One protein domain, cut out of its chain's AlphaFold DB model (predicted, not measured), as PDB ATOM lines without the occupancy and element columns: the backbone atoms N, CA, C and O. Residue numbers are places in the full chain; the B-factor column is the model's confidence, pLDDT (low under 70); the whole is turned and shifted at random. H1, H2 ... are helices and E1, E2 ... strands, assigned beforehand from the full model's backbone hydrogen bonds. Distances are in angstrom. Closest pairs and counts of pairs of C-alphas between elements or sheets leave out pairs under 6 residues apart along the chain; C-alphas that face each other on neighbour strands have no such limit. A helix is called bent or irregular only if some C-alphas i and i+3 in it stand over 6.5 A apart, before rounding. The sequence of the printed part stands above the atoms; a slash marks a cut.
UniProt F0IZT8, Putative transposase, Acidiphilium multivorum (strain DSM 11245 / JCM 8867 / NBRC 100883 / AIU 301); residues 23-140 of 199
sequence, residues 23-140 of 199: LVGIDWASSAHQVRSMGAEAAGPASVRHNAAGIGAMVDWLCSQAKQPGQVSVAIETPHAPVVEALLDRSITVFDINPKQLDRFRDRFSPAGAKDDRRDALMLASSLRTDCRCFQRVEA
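Overview. This is residues 23 to 140 of the 199 residues of the protein "Putative transposase" of Acidiphilium multivorum (strain DSM 11245 / JCM 8867 / NBRC 100883 / AIU 301) (UniProt F0IZT8). A strongly twisted sheet of five strands forms the middle of this domain, with H1 and H2 over one face and the long, kinked H4 crossing the other. H3 packs on H4, away from the sheet. The printed part has 118 residues, with four named helices and five named strands in the order E1 E2 E3 H1 E4 H2 E5 H3 H4; the sheet is mixed, in the order E3 E2 E1 E4 E5, and the class is mixed, helices and strands. The whole is compact, with a radius of gyration of the C-alphas of 13.1 A, and rounded, spanning 36 by 31 by 28 A.

Along the chain. Find C-alpha 23 at (213.287, 223.586, 244.470), where E1, residues 23 to 27, begins. E2, residues 32 to 38, runs 20.0 A; E3 is residues 46 to 49, E4 72 to 76 and E5 93 to 96. Among the helices, H1 is residues 52 to 63, 16.6 A, H2 81 to 89 and H3 99 to 109, 15.4 A. H4, residues 117 to 134, runs 22.6 A to C-alpha 134 at (212.432, 215.764, 231.348); it is irregular, with C-alphas 130 and 133 8.5 A apart, and has a kink of 61 degrees near residue 128.

Arrangement. Begin at E1, E2 and E3, a meander, each strand the antiparallel neighbour of the one before; look for N 25 and O 36 at 2.9 A, and N 35 and O 46 at 2.8 A. E1 and E4 are parallel, with N 24 and O 73 at 2.8 A; so are E4 and E5, with N 95 and O 74 at 2.8 A. E4, H2, E5 form a strand-helix-strand unit, two parallel neighbour strands with a helix between in the chain; E3, H1, E4 form a split one, with E2 and E1 between its strands. Both crossovers are right-handed. In three layers, helices on both faces of the sheet, H1 and H2 share one face and H4 is on the opposite face, at a height over the sheet of 6.7 A, its closest C-alphas to E1 being Ala 125 and Gly 25, 4.1 A. H1 and H2 touch at Val 59 and Leu 87, C-alphas 6.4 A apart. H3 is not on the sheet; it touches H4 at Phe 105 and Met 123, C-alphas 7.2 A apart. Every O i to N i+4 pair is within hydrogen-bond range in H1 and H2, 6 of 7 in H3 and 11 of 14 in H4.

Size, cuts and confidence. The two C-alphas farthest apart, Asp 89 and Ala 112, are 38.6 A apart. The printed part has no cut and no long link. Confidence is under 70 at residues 30 to 31, 40 to 45, 79 and 111 to 113.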
ATOM      1  N   LEU A  23     212.444 224.178 245.498       91.50
ATOM      2  CA  LEU A  23     213.287 223.586 244.470       91.50
ATOM      3  C   LEU A  23     214.740 223.770 244.861       91.50
ATOM      4  O   LEU A  23     215.159 224.876 245.187       91.50
ATOM      5  N   VAL A  24     215.513 222.700 244.817       92.00
ATOM      6  CA  VAL A  24     216.881 222.692 245.312       92.00
ATOM      7  C   VAL A  24     217.794 222.104 244.259       92.00
ATOM      8  O   VAL A  24     217.495 221.070 243.679       92.00
ATOM      9  N   GLY A  25     218.924 222.751 244.025       91.81
ATOM     10  CA  GLY A  25     220.015 222.199 243.243       91.81
ATOM     11  C   GLY A  25     221.213 221.948 244.138       91.81
ATOM     12  O   GLY A  25     221.558 222.797 244.968       91.81
ATOM     13  N   ILE A  26     221.823 220.775 243.976       90.19
ATOM     14  CA  ILE A  26     223.042 220.398 244.690       90.19
ATOM     15  C   ILE A  26     224.127 220.093 243.664       90.19
ATOM     16  O   ILE A  26     224.028 219.117 242.919       90.19
ATOM     17  N   ASP A  27     225.161 220.928 243.662       86.81
ATOM     18  CA  ASP A  27     226.384 220.692 242.903       86.81
ATOM     19  C   ASP A  27     227.401 219.947 243.783       86.81
ATOM     20  O   ASP A  27     227.761 220.395 244.883       86.81
ATOM     21  N   TRP A  28     227.810 218.766 243.321       78.62
ATOM     22  CA  TRP A  28     228.629 217.818 244.070       78.62
ATOM     23  C   TRP A  28     230.119 218.045 243.801       78.62
ATOM     24  O   TRP A  28     230.559 218.026 242.658       78.62
ATOM     25  N   ALA A  29     230.926 218.161 244.860       71.38
ATOM     26  CA  ALA A  29     232.383 218.142 244.764       71.38
ATOM     27  C   ALA A  29     232.995 217.276 245.874       71.38
ATOM     28  O   ALA A  29     232.347 216.981 246.875       71.38
ATOM     29  N   SER A  30     234.261 216.893 245.716       66.81
ATOM     30  CA  SER A  30     234.968 215.987 246.634       66.81
ATOM     31  C   SER A  30     235.193 216.542 248.048       66.81
ATOM     32  O   SER A  30     235.463 215.777 248.967       66.81
ATOM     33  N   SER A  31     235.103 217.861 248.246       69.75
ATOM     34  CA  SER A  31     235.398 218.512 249.532       69.75
ATOM     35  C   SER A  31     234.223 219.310 250.102       69.75
ATOM     36  O   SER A  31     233.938 219.218 251.301       69.75
ATOM     37  N   ALA A  32     233.533 220.085 249.264       77.62
ATOM     38  CA  ALA A  32     232.394 220.896 249.666       77.62
ATOM     39  C   ALA A  32     231.342 220.995 248.557       77.62
ATOM     40  O   ALA A  32     231.643 221.400 247.439       77.62
ATOM     41  N   HIS A  33     230.100 220.687 248.900       82.62
ATOM     42  CA  HIS A  33     228.937 220.784 248.027       82.62
ATOM     43  C   HIS A  33     228.370 222.198 248.061       82.62
ATOM     44  O   HIS A  33     228.377 222.849 249.115       82.62
ATOM     45  N   GLN A  34     227.864 222.674 246.925       87.38
ATOM     46  CA  GLN A  34     227.068 223.898 246.870       87.38
ATOM     47  C   GLN A  34     225.593 223.530 246.793       87.38
ATOM     48  O   GLN A  34     225.178 222.752 245.938       87.38
ATOM     49  N   VAL A  35     224.802 224.117 247.683       88.56
ATOM     50  CA  VAL A  35     223.363 223.892 247.775       88.56
ATOM     51  C   VAL A  35     222.649 225.215 247.566       88.56
ATOM     52  O   VAL A  35     222.982 226.237 248.180       88.56
ATOM     53  N   ARG A  36     221.653 225.204 246.683       89.25
ATOM     54  CA  ARG A  36     220.817 226.365 246.376       89.25
ATOM     55  C   ARG A  36     219.355 225.980 246.396       89.25
ATOM     56  O   ARG A  36     218.940 225.170 245.580       89.25
ATOM     57  N   SER A  37     218.583 226.608 247.275       89.00
ATOM     58  CA  SER A  37     217.122 226.552 247.259       89.00
ATOM     59  C   SER A  37     216.516 227.726 246.489       89.00
ATOM     60  O   SER A  37     217.068 228.828 246.461       89.00
ATOM     61  N   MET A  38     215.344 227.497 245.904       87.19
ATOM     62  CA  MET A  38     214.461 228.490 245.303       87.19
ATOM     63  C   MET A  38     213.009 228.199 245.703       87.19
ATOM     64  O   MET A  38     212.622 227.040 245.830       87.19
ATOM     65  N   GLY A  39     212.207 229.246 245.885       80.19
ATOM     66  CA  GLY A  39     210.828 229.154 246.377       80.19
ATOM     67  C   GLY A  39     210.480 230.351 247.262       80.19
ATOM     68  O   GLY A  39     211.327 231.217 247.479       80.19
ATOM     69  N   ALA A  40     209.247 230.410 247.769       64.31
ATOM     70  CA  ALA A  40     208.780 231.527 248.599       64.31
ATOM     71  C   ALA A  40     209.528 231.643 249.945       64.31
ATOM     72  O   ALA A  40     209.744 232.750 250.429       64.31
ATOM     73  N   GLU A  41     209.960 230.513 250.513       64.25
ATOM     74  CA  GLU A  41     210.668 230.430 251.804       64.25
ATOM     75  C   GLU A  41     212.158 230.062 251.647       64.25
ATOM     76  O   GLU A  41     212.835 229.761 252.626       64.25
ATOM     77  N   ALA A  42     212.696 230.088 250.422       66.94
ATOM     78  CA  ALA A  42     214.043 229.598 250.150       66.94
ATOM     79  C   ALA A  42     215.138 230.460 250.796       66.94
ATOM     80  O   ALA A  42     215.283 231.651 250.507       66.94
ATOM     81  N   ALA A  43     215.974 229.822 251.612       66.69
ATOM     82  CA  ALA A  43     217.183 230.424 252.147       66.69
ATOM     83  C   ALA A  43     218.290 230.560 251.078       66.69
ATOM     84  O   ALA A  43     218.249 229.979 249.990       66.69
ATOM     85  N   GLY A  44     219.280 231.405 251.384       63.81
ATOM     86  CA  GLY A  44     220.424 231.694 250.517       63.81
ATOM     87  C   GLY A  44     221.359 230.490 250.284       63.81
ATOM     88  O   GLY A  44     221.073 229.378 250.714       63.81
ATOM     89  N   PRO A  45     222.499 230.693 249.595       63.72
ATOM     90  CA  PRO A  45     223.445 229.613 249.314       63.72
ATOM     91  C   PRO A  45     223.958 228.968 250.599       63.72
ATOM     92  O   PRO A  45     224.386 229.683 251.506       63.72
ATOM     93  N   ALA A  46     224.030 227.641 250.615       77.81
ATOM     94  CA  ALA A  46     224.725 226.888 251.649       77.81
ATOM     95  C   ALA A  46     225.890 226.110 251.031       77.81
ATOM     96  O   ALA A  46     225.777 225.559 249.937       77.81
ATOM     97  N   SER A  47     227.021 226.077 251.738       82.38
ATOM     98  CA  SER A  47     228.126 225.178 251.412       82.38
ATOM     99  C   SER A  47     228.216 224.095 252.474       82.38
ATOM    100  O   SER A  47     228.236 224.396 253.668       82.38
ATOM    101  N   VAL A  48     228.255 222.842 252.034       82.94
ATOM    102  CA  VAL A  48     228.172 221.664 252.899       82.94
ATOM    103  C   VAL A  48     229.445 220.847 252.742       82.94
ATOM    104  O   VAL A  48     229.834 220.530 251.626       82.94
ATOM    105  N   ARG A  49     230.108 220.489 253.844       82.56
ATOM    106  CA  ARG A  49     231.302 219.630 253.783       82.56
ATOM    107  C   ARG A  49     230.936 218.204 253.370       82.56
ATOM    108  O   ARG A  49     229.907 217.690 253.800       82.56
ATOM    109  N   HIS A  50     231.827 217.554 252.625       78.88
ATOM    110  CA  HIS A  50     231.702 216.145 252.250       78.88
ATOM    111  C   HIS A  50     232.038 215.214 253.432       78.88
ATOM    112  O   HIS A  50     233.111 214.622 253.503       78.88
ATOM    113  N   ASN A  51     231.149 215.149 254.425       79.94
ATOM    114  CA  ASN A  51     231.199 214.180 255.522       79.94
ATOM    115  C   ASN A  51     229.785 213.890 256.056       79.94
ATOM    116  O   ASN A  51     228.849 214.645 255.792       79.94
ATOM    117  N   ALA A  52     229.628 212.814 256.834       77.62
ATOM    118  CA  ALA A  52     228.322 212.382 257.347       77.62
ATOM    119  C   ALA A  52     227.585 213.486 258.133       77.62
ATOM    120  O   ALA A  52     226.389 213.690 257.942       77.62
ATOM    121  N   ALA A  53     228.304 214.249 258.964       83.31
ATOM    122  CA  ALA A  53     227.729 215.358 259.726       83.31
ATOM    123  C   ALA A  53     227.229 216.499 258.823       83.31
ATOM    124  O   ALA A  53     226.166 217.062 259.069       83.31
ATOM    125  N   GLY A  54     227.976 216.828 257.768       84.94
ATOM    126  CA  GLY A  54     227.608 217.835 256.779       84.94
ATOM    127  C   GLY A  54     226.378 217.417 255.981       84.94
ATOM    128  O   GLY A  54     225.450 218.209 255.842       84.94
ATOM    129  N   ILE A  55     226.336 216.163 255.526       85.12
ATOM    130  CA  ILE A  55     225.183 215.608 254.805       85.12
ATOM    131  C   ILE A  55     223.938 215.620 255.701       85.12
ATOM    132  O   ILE A  55     222.898 216.114 255.274       85.12
ATOM    133  N   GLY A  56     224.047 215.171 256.956       86.62
ATOM    134  CA  GLY A  56     222.940 215.223 257.917       86.62
ATOM    135  C   GLY A  56     222.433 216.648 258.154       86.62
ATOM    136  O   GLY A  56     221.241 216.909 258.017       86.62
ATOM    137  N   ALA A  57     223.343 217.597 258.399       88.19
ATOM    138  CA  ALA A  57     222.989 219.003 258.588       88.19
ATOM    139  C   ALA A  57     222.319 219.623 257.350       88.19
ATOM    140  O   ALA A  57     221.402 220.431 257.479       88.19
ATOM    141  N   MET A  58     222.756 219.242 256.146       89.81
ATOM    142  CA  MET A  58     222.127 219.667 254.896       89.81
ATOM    143  C   MET A  58     220.706 219.131 254.780       89.81
ATOM    144  O   MET A  58     219.797 219.886 254.454       89.81
ATOM    145  N   VAL A  59     220.507 217.844 255.051       89.56
ATOM    146  CA  VAL A  59     219.192 217.201 254.997       89.56
ATOM    147  C   VAL A  59     218.229 217.837 256.003       89.56
ATOM    148  O   VAL A  59     217.092 218.150 255.647       89.56
ATOM    149  N   ASP A  60     218.687 218.101 257.228       89.38
ATOM    150  CA  ASP A  60     217.881 218.773 258.251       89.38
ATOM    151  C   ASP A  60     217.546 220.221 257.845       89.38
ATOM    152  O   ASP A  60     216.405 220.661 257.998       89.38
ATOM    153  N   TRP A  61     218.504 220.947 257.253       88.25
ATOM    154  CA  TRP A  61     218.271 222.285 256.700       88.25
ATOM    155  C   TRP A  61     217.256 222.275 255.555       88.25
ATOM    156  O   TRP A  61     216.395 223.149 255.503       88.25
ATOM    157  N   LEU A  62     217.309 221.281 254.662       88.19
ATOM    158  CA  LEU A  62     216.332 221.112 253.582       88.19
ATOM    159  C   LEU A  62     214.932 220.855 254.134       88.19
ATOM    160  O   LEU A  62     213.972 221.481 253.689       88.19
ATOM    161  N   CYS A  63     214.819 219.988 255.141       87.56
ATOM    162  CA  CYS A  63     213.552 219.727 255.818       87.56
ATOM    163  C   CYS A  63     212.991 220.986 256.490       87.56
ATOM    164  O   CYS A  63     211.777 221.145 256.545       87.56
ATOM    165  N   SER A  64     213.847 221.899 256.963       86.50
ATOM    166  CA  SER A  64     213.403 223.161 257.561       86.50
ATOM    167  C   SER A  64     212.936 224.204 256.539       86.50
ATOM    168  O   SER A  64     212.386 225.221 256.952       86.50
ATOM    169  N   GLN A  65     213.182 224.008 255.236       83.06
ATOM    170  CA  GLN A  65     212.742 224.946 254.191       83.06
ATOM    171  C   GLN A  65     211.259 224.787 253.829       83.06
ATOM    172  O   GLN A  65     210.719 225.636 253.126       83.06
ATOM    173  N   ALA A  66     210.610 223.696 254.243       82.44
ATOM    174  CA  ALA A  66     209.229 223.406 253.884       82.44
ATOM    175  C   ALA A  66     208.438 222.848 255.070       82.44
ATOM    176  O   ALA A  66     208.988 222.270 256.004       82.44
ATOM    177  N   LYS A  67     207.108 222.969 255.014       81.06
ATOM    178  CA  LYS A  67     206.220 222.422 256.055       81.06
ATOM    179  C   LYS A  67     206.175 220.899 256.032       81.06
ATOM    180  O   LYS A  67     205.949 220.274 257.065       81.06
ATOM    181  N   GLN A  68     206.343 220.307 254.852       80.06
ATOM    182  CA  GLN A  68     206.405 218.865 254.656       80.06
ATOM    183  C   GLN A  68     207.603 218.510 253.768       80.06
ATOM    184  O   GLN A  68     207.798 219.162 252.741       80.06
ATOM    185  N   PRO A  69     208.365 217.445 254.078       73.25
ATOM    186  CA  PRO A  69     209.528 217.062 253.276       73.25
ATOM    187  C   PRO A  69     209.215 216.761 251.804       73.25
ATOM    188  O   PRO A  69     210.012 217.074 250.926       73.25
ATOM    189  N   GLY A  70     208.015 216.243 251.513       76.94
ATOM    190  CA  GLY A  70     207.556 215.988 250.143       76.94
ATOM    191  C   GLY A  70     207.385 217.249 249.287       76.94
ATOM    192  O   GLY A  70     207.229 217.137 248.073       76.94
ATOM    193  N   GLN A  71     207.436 218.441 249.893       85.62
ATOM    194  CA  GLN A  71     207.430 219.719 249.181       85.62
ATOM    195  C   GLN A  71     208.831 220.161 248.728       85.62
ATOM    196  O   GLN A  71     208.966 221.175 248.041       85.62
ATOM    197  N   VAL A  72     209.874 219.420 249.106       89.81
ATOM    198  CA  VAL A  72     211.251 219.666 248.678       89.81
ATOM    199  C   VAL A  72     211.573 218.755 247.496       89.81
ATOM    200  O   VAL A  72     211.430 217.531 247.570       89.81
ATOM    201  N   SER A  73     212.013 219.358 246.394       91.69
ATOM    202  CA  SER A  73     212.498 218.655 245.204       91.69
ATOM    203  C   SER A  73     213.946 219.034 244.929       91.69
ATOM    204  O   SER A  73     214.261 220.214 244.803       91.69
ATOM    205  N   VAL A  74     214.819 218.037 244.833       92.44
ATOM    206  CA  VAL A  74     216.270 218.190 244.700       92.44
ATOM    207  C   VAL A  74     216.731 217.700 243.329       92.44
ATOM    208  O   VAL A  74     216.376 216.602 242.919       92.44
ATOM    209  N   ALA A  75     217.556 218.488 242.647       92.94
ATOM    210  CA  ALA A  75     218.219 218.154 241.393       92.94
ATOM    211  C   ALA A  75     219.710 217.895 241.621       92.94
ATOM    212  O   ALA A  75     220.388 218.713 242.255       92.94
ATOM    213  N   ILE A  76     220.209 216.788 241.065       90.06
ATOM    214  CA  ILE A  76     221.615 216.362 241.145       90.06
ATOM    215  C   ILE A  76     222.107 215.853 239.785       90.06
ATOM    216  O   ILE A  76     221.369 215.177 239.081       90.06
ATOM    217  N   GLU A  77     223.348 216.181 239.416       83.38
ATOM    218  CA  GLU A  77     223.962 215.752 238.142       83.38
ATOM    219  C   GLU A  77     224.464 214.302 238.171       83.38
ATOM    220  O   GLU A  77     224.505 213.596 237.167       83.38
ATOM    221  N   THR A  78     224.960 213.867 239.325       76.56
ATOM    222  CA  THR A  78     225.504 212.524 239.501       76.56
ATOM    223  C   THR A  78     225.076 212.030 240.873       76.56
ATOM    224  O   THR A  78     225.624 212.488 241.879       76.56
ATOM    225  N   PRO A  79     224.068 211.147 240.946       66.19
ATOM    226  CA  PRO A  79     223.552 210.650 242.207       66.19
ATOM    227  C   PRO A  79     224.628 209.901 242.993       66.19
ATOM    228  O   PRO A  79     224.965 208.757 242.692       66.19
ATOM    229  N   HIS A  80     225.153 210.550 244.032       71.38
ATOM    230  CA  HIS A  80     226.034 209.917 245.005       71.38
ATOM    231  C   HIS A  80     225.179 209.137 246.012       71.38
ATOM    232  O   HIS A  80     224.390 209.742 246.741       71.38
ATOM    233  N   ALA A  81     225.327 207.807 246.045       72.75
ATOM    234  CA  ALA A  81     224.406 206.899 246.742       72.75
ATOM    235  C   ALA A  81     224.117 207.298 248.207       72.75
ATOM    236  O   ALA A  81     222.952 207.569 248.494       72.75
ATOM    237  N   PRO A  82     225.126 207.527 249.078       77.06
ATOM    238  CA  PRO A  82     224.896 207.964 250.458       77.06
ATOM    239  C   PRO A  82     224.022 209.209 250.625       77.06
ATOM    240  O   PRO A  82     223.327 209.360 251.625       77.06
ATOM    241  N   VAL A  83     224.069 210.143 249.673       81.38
ATOM    242  CA  VAL A  83     223.301 211.384 249.806       81.38
ATOM    243  C   VAL A  83     221.902 211.214 249.261       81.38
ATOM    244  O   VAL A  83     220.947 211.698 249.861       81.38
ATOM    245  N   VAL A  84     221.783 210.533 248.129       85.50
ATOM    246  CA  VAL A  84     220.480 210.173 247.583       85.50
ATOM    247  C   VAL A  84     219.681 209.407 248.627       85.50
ATOM    248  O   VAL A  84     218.538 209.770 248.879       85.50
ATOM    249  N   GLU A  85     220.294 208.430 249.289       84.19
ATOM    250  CA  GLU A  85     219.678 207.674 250.381       84.19
ATOM    251  C   GLU A  85     219.252 208.591 251.529       84.19
ATOM    252  O   GLU A  85     218.075 208.620 251.873       84.19
ATOM    253  N   ALA A  86     220.151 209.446 252.029       86.38
ATOM    254  CA  ALA A  86     219.823 210.380 253.108       86.38
ATOM    255  C   ALA A  86     218.665 211.345 252.764       86.38
ATOM    256  O   ALA A  86     217.894 211.736 253.643       86.38
ATOM    257  N   LEU A  87     218.528 211.741 251.493       89.25
ATOM    258  CA  LEU A  87     217.412 212.563 251.011       89.25
ATOM    259  C   LEU A  87     216.113 211.748 250.915       89.25
ATOM    260  O   LEU A  87     215.066 212.190 251.399       89.25
ATOM    261  N   LEU A  88     216.173 210.556 250.317       88.62
ATOM    262  CA  LEU A  88     215.017 209.675 250.145       88.62
ATOM    263  C   LEU A  88     214.455 209.195 251.493       88.62
ATOM    264  O   LEU A  88     213.234 209.176 251.656       88.62
ATOM    265  N   ASP A  89     215.311 208.926 252.483       88.44
ATOM    266  CA  ASP A  89     214.925 208.552 253.855       88.44
ATOM    267  C   ASP A  89     214.084 209.629 254.551       88.44
ATOM    268  O   ASP A  89     213.237 209.339 255.401       88.44
ATOM    269  N   ARG A  90     214.267 210.899 254.171       88.81
ATOM    270  CA  ARG A  90     213.438 212.015 254.646       88.81
ATOM    271  C   ARG A  90     212.225 212.292 253.768       88.81
ATOM    272  O   ARG A  90     211.554 213.292 253.987       88.81
ATOM    273  N   SER A  91     211.903 211.428 252.805       88.50
ATOM    274  CA  SER A  91     210.823 211.642 251.828       88.50
ATOM    275  C   SER A  91     211.012 212.889 250.950       88.50
ATOM    276  O   SER A  91     210.033 213.446 250.446       88.50
ATOM    277  N   ILE A  92     212.259 213.330 250.752       90.44
ATOM    278  CA  ILE A  92     212.590 214.397 249.803       90.44
ATOM    279  C   ILE A  92     212.590 213.804 248.394       90.44
ATOM    280  O   ILE A  92     213.113 212.712 248.159       90.44
ATOM    281  N   THR A  93     212.005 214.515 247.432       90.88
ATOM    282  CA  THR A  93     211.993 214.051 246.039       90.88
ATOM    283  C   THR A  93     213.323 214.386 245.377       90.88
ATOM    284  O   THR A  93     213.746 215.537 245.403       90.88
ATOM    285  N   VAL A  94     213.971 213.402 244.754       91.56
ATOM    286  CA  VAL A  94     215.270 213.575 244.087       91.56
ATOM    287  C   VAL A  94     215.127 213.327 242.587       91.56
ATOM    288  O   VAL A  94     214.468 212.373 242.173       91.56
ATOM    289  N   PHE A  95     215.752 214.176 241.777       91.69
ATOM    290  CA  PHE A  95     215.808 214.088 240.323       91.69
ATOM    291  C   PHE A  95     217.255 214.006 239.850       91.69
ATOM    292  O   PHE A  95     218.076 214.861 240.187       91.69
ATOM    293  N   ASP A  96     217.528 212.988 239.043       90.56
ATOM    294  CA  ASP A  96     218.792 212.824 238.336       90.56
ATOM    295  C   ASP A  96     218.766 213.627 237.031       90.56
ATOM    296  O   ASP A  96     217.816 213.538 236.238       90.56
ATOM    297  N   ILE A  97     219.808 214.429 236.825       89.19
ATOM    298  CA  ILE A  97     220.002 215.260 235.643       89.19
ATOM    299  C   ILE A  97     221.225 214.752 234.904       89.19
ATOM    300  O   ILE A  97     222.340 214.792 235.405       89.19
ATOM    301  N   ASN A  98     221.028 214.351 233.650       84.44
ATOM    302  CA  ASN A  98     222.125 213.875 232.827       84.44
ATOM    303  C   ASN A  98     223.205 214.973 232.667       84.44
ATOM    304  O   ASN A  98     222.855 216.085 232.254       84.44
ATOM    305  N   PRO A  99     224.504 214.673 232.859       84.06
ATOM    306  CA  PRO A  99     225.597 215.632 232.662       84.06
ATOM    307  C   PRO A  99     225.550 216.380 231.322       84.06
ATOM    308  O   PRO A  99     225.803 217.580 231.244       84.06
ATOM    309  N   LYS A 100     225.136 215.700 230.242       85.19
ATOM    310  CA  LYS A 100     224.972 216.328 228.920       85.19
ATOM    311  C   LYS A 100     223.808 217.312 228.872       85.19
ATOM    312  O   LYS A 100     223.878 218.276 228.121       85.19
ATOM    313  N   GLN A 101     222.722 217.062 229.606       87.12
ATOM    314  CA  GLN A 101     221.631 218.033 229.727       87.12
ATOM    315  C   GLN A 101     222.098 219.240 230.537       87.12
ATOM    316  O   GLN A 101     221.823 220.372 230.142       87.12
ATOM    317  N   LEU A 102     222.840 219.006 231.624       84.50
ATOM    318  CA  LEU A 102     223.378 220.074 232.459       84.50
ATOM    319  C   LEU A 102     224.303 221.011 231.680       84.50
ATOM    320  O   LEU A 102     224.162 222.226 231.778       84.50
ATOM    321  N   ASP A 103     225.186 220.455 230.850       84.12
ATOM    322  CA  ASP A 103     226.051 221.215 229.942       84.12
ATOM    323  C   ASP A 103     225.242 222.181 229.050       84.12
ATOM    324  O   ASP A 103     225.545 223.369 228.966       84.12
ATOM    325  N   ARG A 104     224.112 221.721 228.494       87.62
ATOM    326  CA  ARG A 104     223.204 222.571 227.696       87.62
ATOM    327  C   ARG A 104     222.468 223.618 228.520       87.62
ATOM    328  O   ARG A 104     222.148 224.687 228.002       87.62
ATOM    329  N   PHE A 105     222.187 223.341 229.790       86.06
ATOM    330  CA  PHE A 105     221.655 224.361 230.685       86.06
ATOM    331  C   PHE A 105     222.714 225.416 231.020       86.06
ATOM    332  O   PHE A 105     222.365 226.596 231.074       86.06
ATOM    333  N   ARG A 106     223.997 225.050 231.161       82.88
ATOM    334  CA  ARG A 106     225.075 226.019 231.438       82.88
ATOM    335  C   ARG A 106     225.167 227.081 230.348       82.88
ATOM    336  O   ARG A 106     225.239 228.268 230.682       82.88
ATOM    337  N   ASP A 107     225.033 226.681 229.082       84.06
ATOM    338  CA  ASP A 107     225.007 227.590 227.924       84.06
ATOM    339  C   ASP A 107     223.940 228.701 228.062       84.06
ATOM    340  O   ASP A 107     224.141 229.829 227.610       84.06
ATOM    341  N   ARG A 108     222.810 228.421 228.733       81.12
ATOM    342  CA  ARG A 108     221.719 229.388 228.966       81.12
ATOM    343  C   ARG A 108     222.020 230.390 230.089       81.12
ATOM    344  O   ARG A 108     221.479 231.494 230.068       81.12
ATOM    345  N   PHE A 109     222.831 230.013 231.077       74.56
ATOM    346  CA  PHE A 109     223.083 230.810 232.289       74.56
ATOM    347  C   PHE A 109     224.431 231.542 232.282       74.56
ATOM    348  O   PHE A 109     224.592 232.530 233.003       74.56
ATOM    349  N   SER A 110     225.412 231.077 231.506       71.31
ATOM    350  CA  SER A 110     226.741 231.691 231.453       71.31
ATOM    351  C   SER A 110     227.351 231.598 230.050       71.31
ATOM    352  O   SER A 110     228.030 230.623 229.738       71.31
ATOM    353  N   PRO A 111     227.212 232.646 229.219       64.62
ATOM    354  CA  PRO A 111     227.839 232.691 227.896       64.62
ATOM    355  C   PRO A 111     229.378 232.691 227.942       64.62
ATOM    356  O   PRO A 111     230.027 232.402 226.945       64.62
ATOM    357  N   ALA A 112     229.969 233.065 229.084       65.38
ATOM    358  CA  ALA A 112     231.405 233.308 229.231       65.38
ATOM    359  C   ALA A 112     232.205 232.099 229.762       65.38
ATOM    360  O   ALA A 112     233.396 232.241 230.029       65.38
ATOM    361  N   GLY A 113     231.576 230.933 229.962       58.91
ATOM    362  CA  GLY A 113     232.255 229.671 230.318       58.91
ATOM    363  C   GLY A 113     232.960 229.623 231.684       58.91
ATOM    364  O   GLY A 113     233.505 228.586 232.053       58.91
ATOM    365  N   ALA A 114     232.964 230.713 232.456       70.81
ATOM    366  CA  ALA A 114     233.571 230.733 233.782       70.81
ATOM    367  C   ALA A 114     232.788 229.827 234.745       70.81
ATOM    368  O   ALA A 114     231.586 230.029 234.946       70.81
ATOM    369  N   LYS A 115     233.486 228.850 235.339       71.69
ATOM    370  CA  LYS A 115     232.922 227.927 236.329       71.69
ATOM    371  C   LYS A 115     232.558 228.683 237.607       71.69
ATOM    372  O   LYS A 115     233.373 229.431 238.145       71.69
ATOM    373  N   ASP A 116     231.340 228.473 238.085       80.81
ATOM    374  CA  ASP A 116     230.809 229.069 239.308       80.81
ATOM    375  C   ASP A 116     229.872 228.050 239.961       80.81
ATOM    376  O   ASP A 116     228.694 227.972 239.620       80.81
ATOM    377  N   ASP A 117     230.398 227.261 240.898       82.19
ATOM    378  CA  ASP A 117     229.680 226.143 241.534       82.19
ATOM    379  C   ASP A 117     228.358 226.602 242.200       82.19
ATOM    380  O   ASP A 117     227.355 225.889 242.245       82.19
ATOM    381  N   ARG A 118     228.292 227.858 242.681       81.62
ATOM    382  CA  ARG A 118     227.053 228.429 243.249       81.62
ATOM    383  C   ARG A 118     225.996 228.697 242.187       81.62
ATOM    384  O   ARG A 118     224.804 228.675 242.503       81.62
ATOM    385  N   ARG A 119     226.428 229.039 240.976       83.44
ATOM    386  CA  ARG A 119     225.561 229.221 239.812       83.44
ATOM    387  C   ARG A 119     225.126 227.880 239.255       83.44
ATOM    388  O   ARG A 119     223.962 227.767 238.892       83.44
ATOM    389  N   ASP A 120     226.004 226.884 239.267       85.19
ATOM    390  CA  ASP A 120     225.665 225.518 238.870       85.19
ATOM    391  C   ASP A 120     224.554 224.951 239.766       85.19
ATOM    392  O   ASP A 120     223.522 224.503 239.263       85.19
ATOM    393  N   ALA A 121     224.665 225.119 241.088       87.62
ATOM    394  CA  ALA A 121     223.598 224.760 242.024       87.62
ATOM    395  C   ALA A 121     222.284 225.539 241.773       87.62
ATOM    396  O   ALA A 121     221.194 224.974 241.849       87.62
ATOM    397  N   LEU A 122     222.349 226.834 241.440       87.31
ATOM    398  CA  LEU A 122     221.150 227.624 241.117       87.31
ATOM    399  C   LEU A 122     220.497 227.166 239.805       87.31
ATOM    400  O   LEU A 122     219.273 227.094 239.708       87.31
ATOM    401  N   MET A 123     221.309 226.860 238.797       89.38
ATOM    402  CA  MET A 123     220.863 226.348 237.509       89.38
ATOM    403  C   MET A 123     220.151 225.002 237.676       89.38
ATOM    404  O   MET A 123     219.075 224.833 237.107       89.38
ATOM    405  N   LEU A 124     220.696 224.091 238.490       90.75
ATOM    406  CA  LEU A 124     220.049 222.823 238.851       90.75
ATOM    407  C   LEU A 124     218.669 223.055 239.498       90.75
ATOM    408  O   LEU A 124     217.681 222.449 239.094       90.75
ATOM    409  N   ALA A 125     218.563 223.984 240.454       90.50
ATOM    410  CA  ALA A 125     217.277 224.324 241.071       90.50
ATOM    411  C   ALA A 125     216.290 224.923 240.051       90.50
ATOM    412  O   ALA A 125     215.096 224.621 240.054       90.50
ATOM    413  N   SER A 126     216.786 225.787 239.163       89.75
ATOM    414  CA  SER A 126     215.976 226.434 238.134       89.75
ATOM    415  C   SER A 126     215.501 225.481 237.048       89.75
ATOM    416  O   SER A 126     214.403 225.687 236.528       89.75
ATOM    417  N   SER A 127     216.288 224.470 236.694       90.12
ATOM    418  CA  SER A 127     215.912 223.502 235.667       90.12
ATOM    419  C   SER A 127     214.767 222.604 236.141       90.12
ATOM    420  O   SER A 127     213.886 222.291 235.343       90.12
ATOM    421  N   LEU A 128     214.679 222.280 237.441       89.75
ATOM    422  CA  LEU A 128     213.498 221.609 238.007       89.75
ATOM    423  C   LEU A 128     212.219 222.401 237.745       89.75
ATOM    424  O   LEU A 128     211.191 221.831 237.394       89.75
ATOM    425  N   ARG A 129     212.271 223.728 237.874       88.06
ATOM    426  CA  ARG A 129     211.083 224.564 237.678       88.06
ATOM    427  C   ARG A 129     210.549 224.481 236.249       88.06
ATOM    428  O   ARG A 129     209.339 224.512 236.049       88.06
ATOM    429  N   THR A 130     211.437 224.443 235.260       87.69
ATOM    430  CA  THR A 130     211.061 224.552 233.843       87.69
ATOM    431  C   THR A 130     210.912 223.200 233.155       87.69
ATOM    432  O   THR A 130     210.050 223.048 232.289       87.69
ATOM    433  N   ASP A 131     211.723 222.221 233.550       89.50
ATOM    434  CA  ASP A 131     211.967 221.001 232.786       89.50
ATOM    435  C   ASP A 131     211.848 219.729 233.635       89.50
ATOM    436  O   ASP A 131     212.272 218.674 233.181       89.50
ATOM    437  N   CYS A 132     211.232 219.769 234.827       86.38
ATOM    438  CA  CYS A 132     211.129 218.588 235.701       86.38
ATOM    439  C   CYS A 132     210.612 217.321 234.989       86.38
ATOM    440  O   CYS A 132     211.138 216.234 235.208       86.38
ATOM    441  N   ARG A 133     209.651 217.455 234.064       86.94
ATOM    442  CA  ARG A 133     209.129 216.337 233.249       86.94
ATOM    443  C   ARG A 133     210.182 215.625 232.386       86.94
ATOM    444  O   ARG A 133     209.930 214.528 231.899       86.94
ATOM    445  N   CYS A 134     211.317 216.273 232.138       87.19
ATOM    446  CA  CYS A 134     212.432 215.764 231.348       87.19
ATOM    447  C   CYS A 134     213.478 215.037 232.207       87.19
ATOM    448  O   CYS A 134     214.438 214.507 231.646       87.19
ATOM    449  N   PHE A 135     213.321 215.033 233.535       89.25
ATOM    450  CA  PHE A 135     214.256 214.414 234.471       89.25
ATOM    451  C   PHE A 135     213.706 213.121 235.044       89.25
ATOM    452  O   PHE A 135     212.496 212.928 235.183       89.25
ATOM    453  N   GLN A 136     214.624 212.228 235.401       87.88
ATOM    454  CA  GLN A 136     214.265 210.969 236.026       87.88
ATOM    455  C   GLN A 136     214.174 211.171 237.536       87.88
ATOM    456  O   GLN A 136     215.138 211.597 238.172       87.88
ATOM    457  N   ARG A 137     213.020 210.844 238.123       89.94
ATOM    458  CA  ARG A 137     212.898 210.752 239.577       89.94
ATOM    459  C   ARG A 137     213.716 209.557 240.058       89.94
ATOM    460  O   ARG A 137     213.568 208.455 239.532       89.94
ATOM    461  N   VAL A 138     214.568 209.784 241.047       87.88
ATOM    462  CA  VAL A 138     215.336 208.720 241.685       87.88
ATOM    463  C   VAL A 138     214.424 207.985 242.658       87.88
ATOM    464  O   VAL A 138     213.744 208.604 243.480       87.88
ATOM    465  N   GLU A 139     214.387 206.665 242.533       84.50
ATOM    466  CA  GLU A 139     213.665 205.781 243.443       84.50
ATOM    467  C   GLU A 139     214.641 205.152 244.435       84.50
ATOM    468  O   GLU A 139     215.829 204.993 244.138       84.50
ATOM    469  N   ALA A 140     214.136 204.809 245.621       76.50
ATOM    470  CA  ALA A 140     214.918 204.062 246.595       76.50
ATOM    471  C   ALA A 140     215.330 202.724 245.973       76.50
ATOM    472  O   ALA A 140     214.495 201.996 245.432       76.50
TER     473      ALA A 140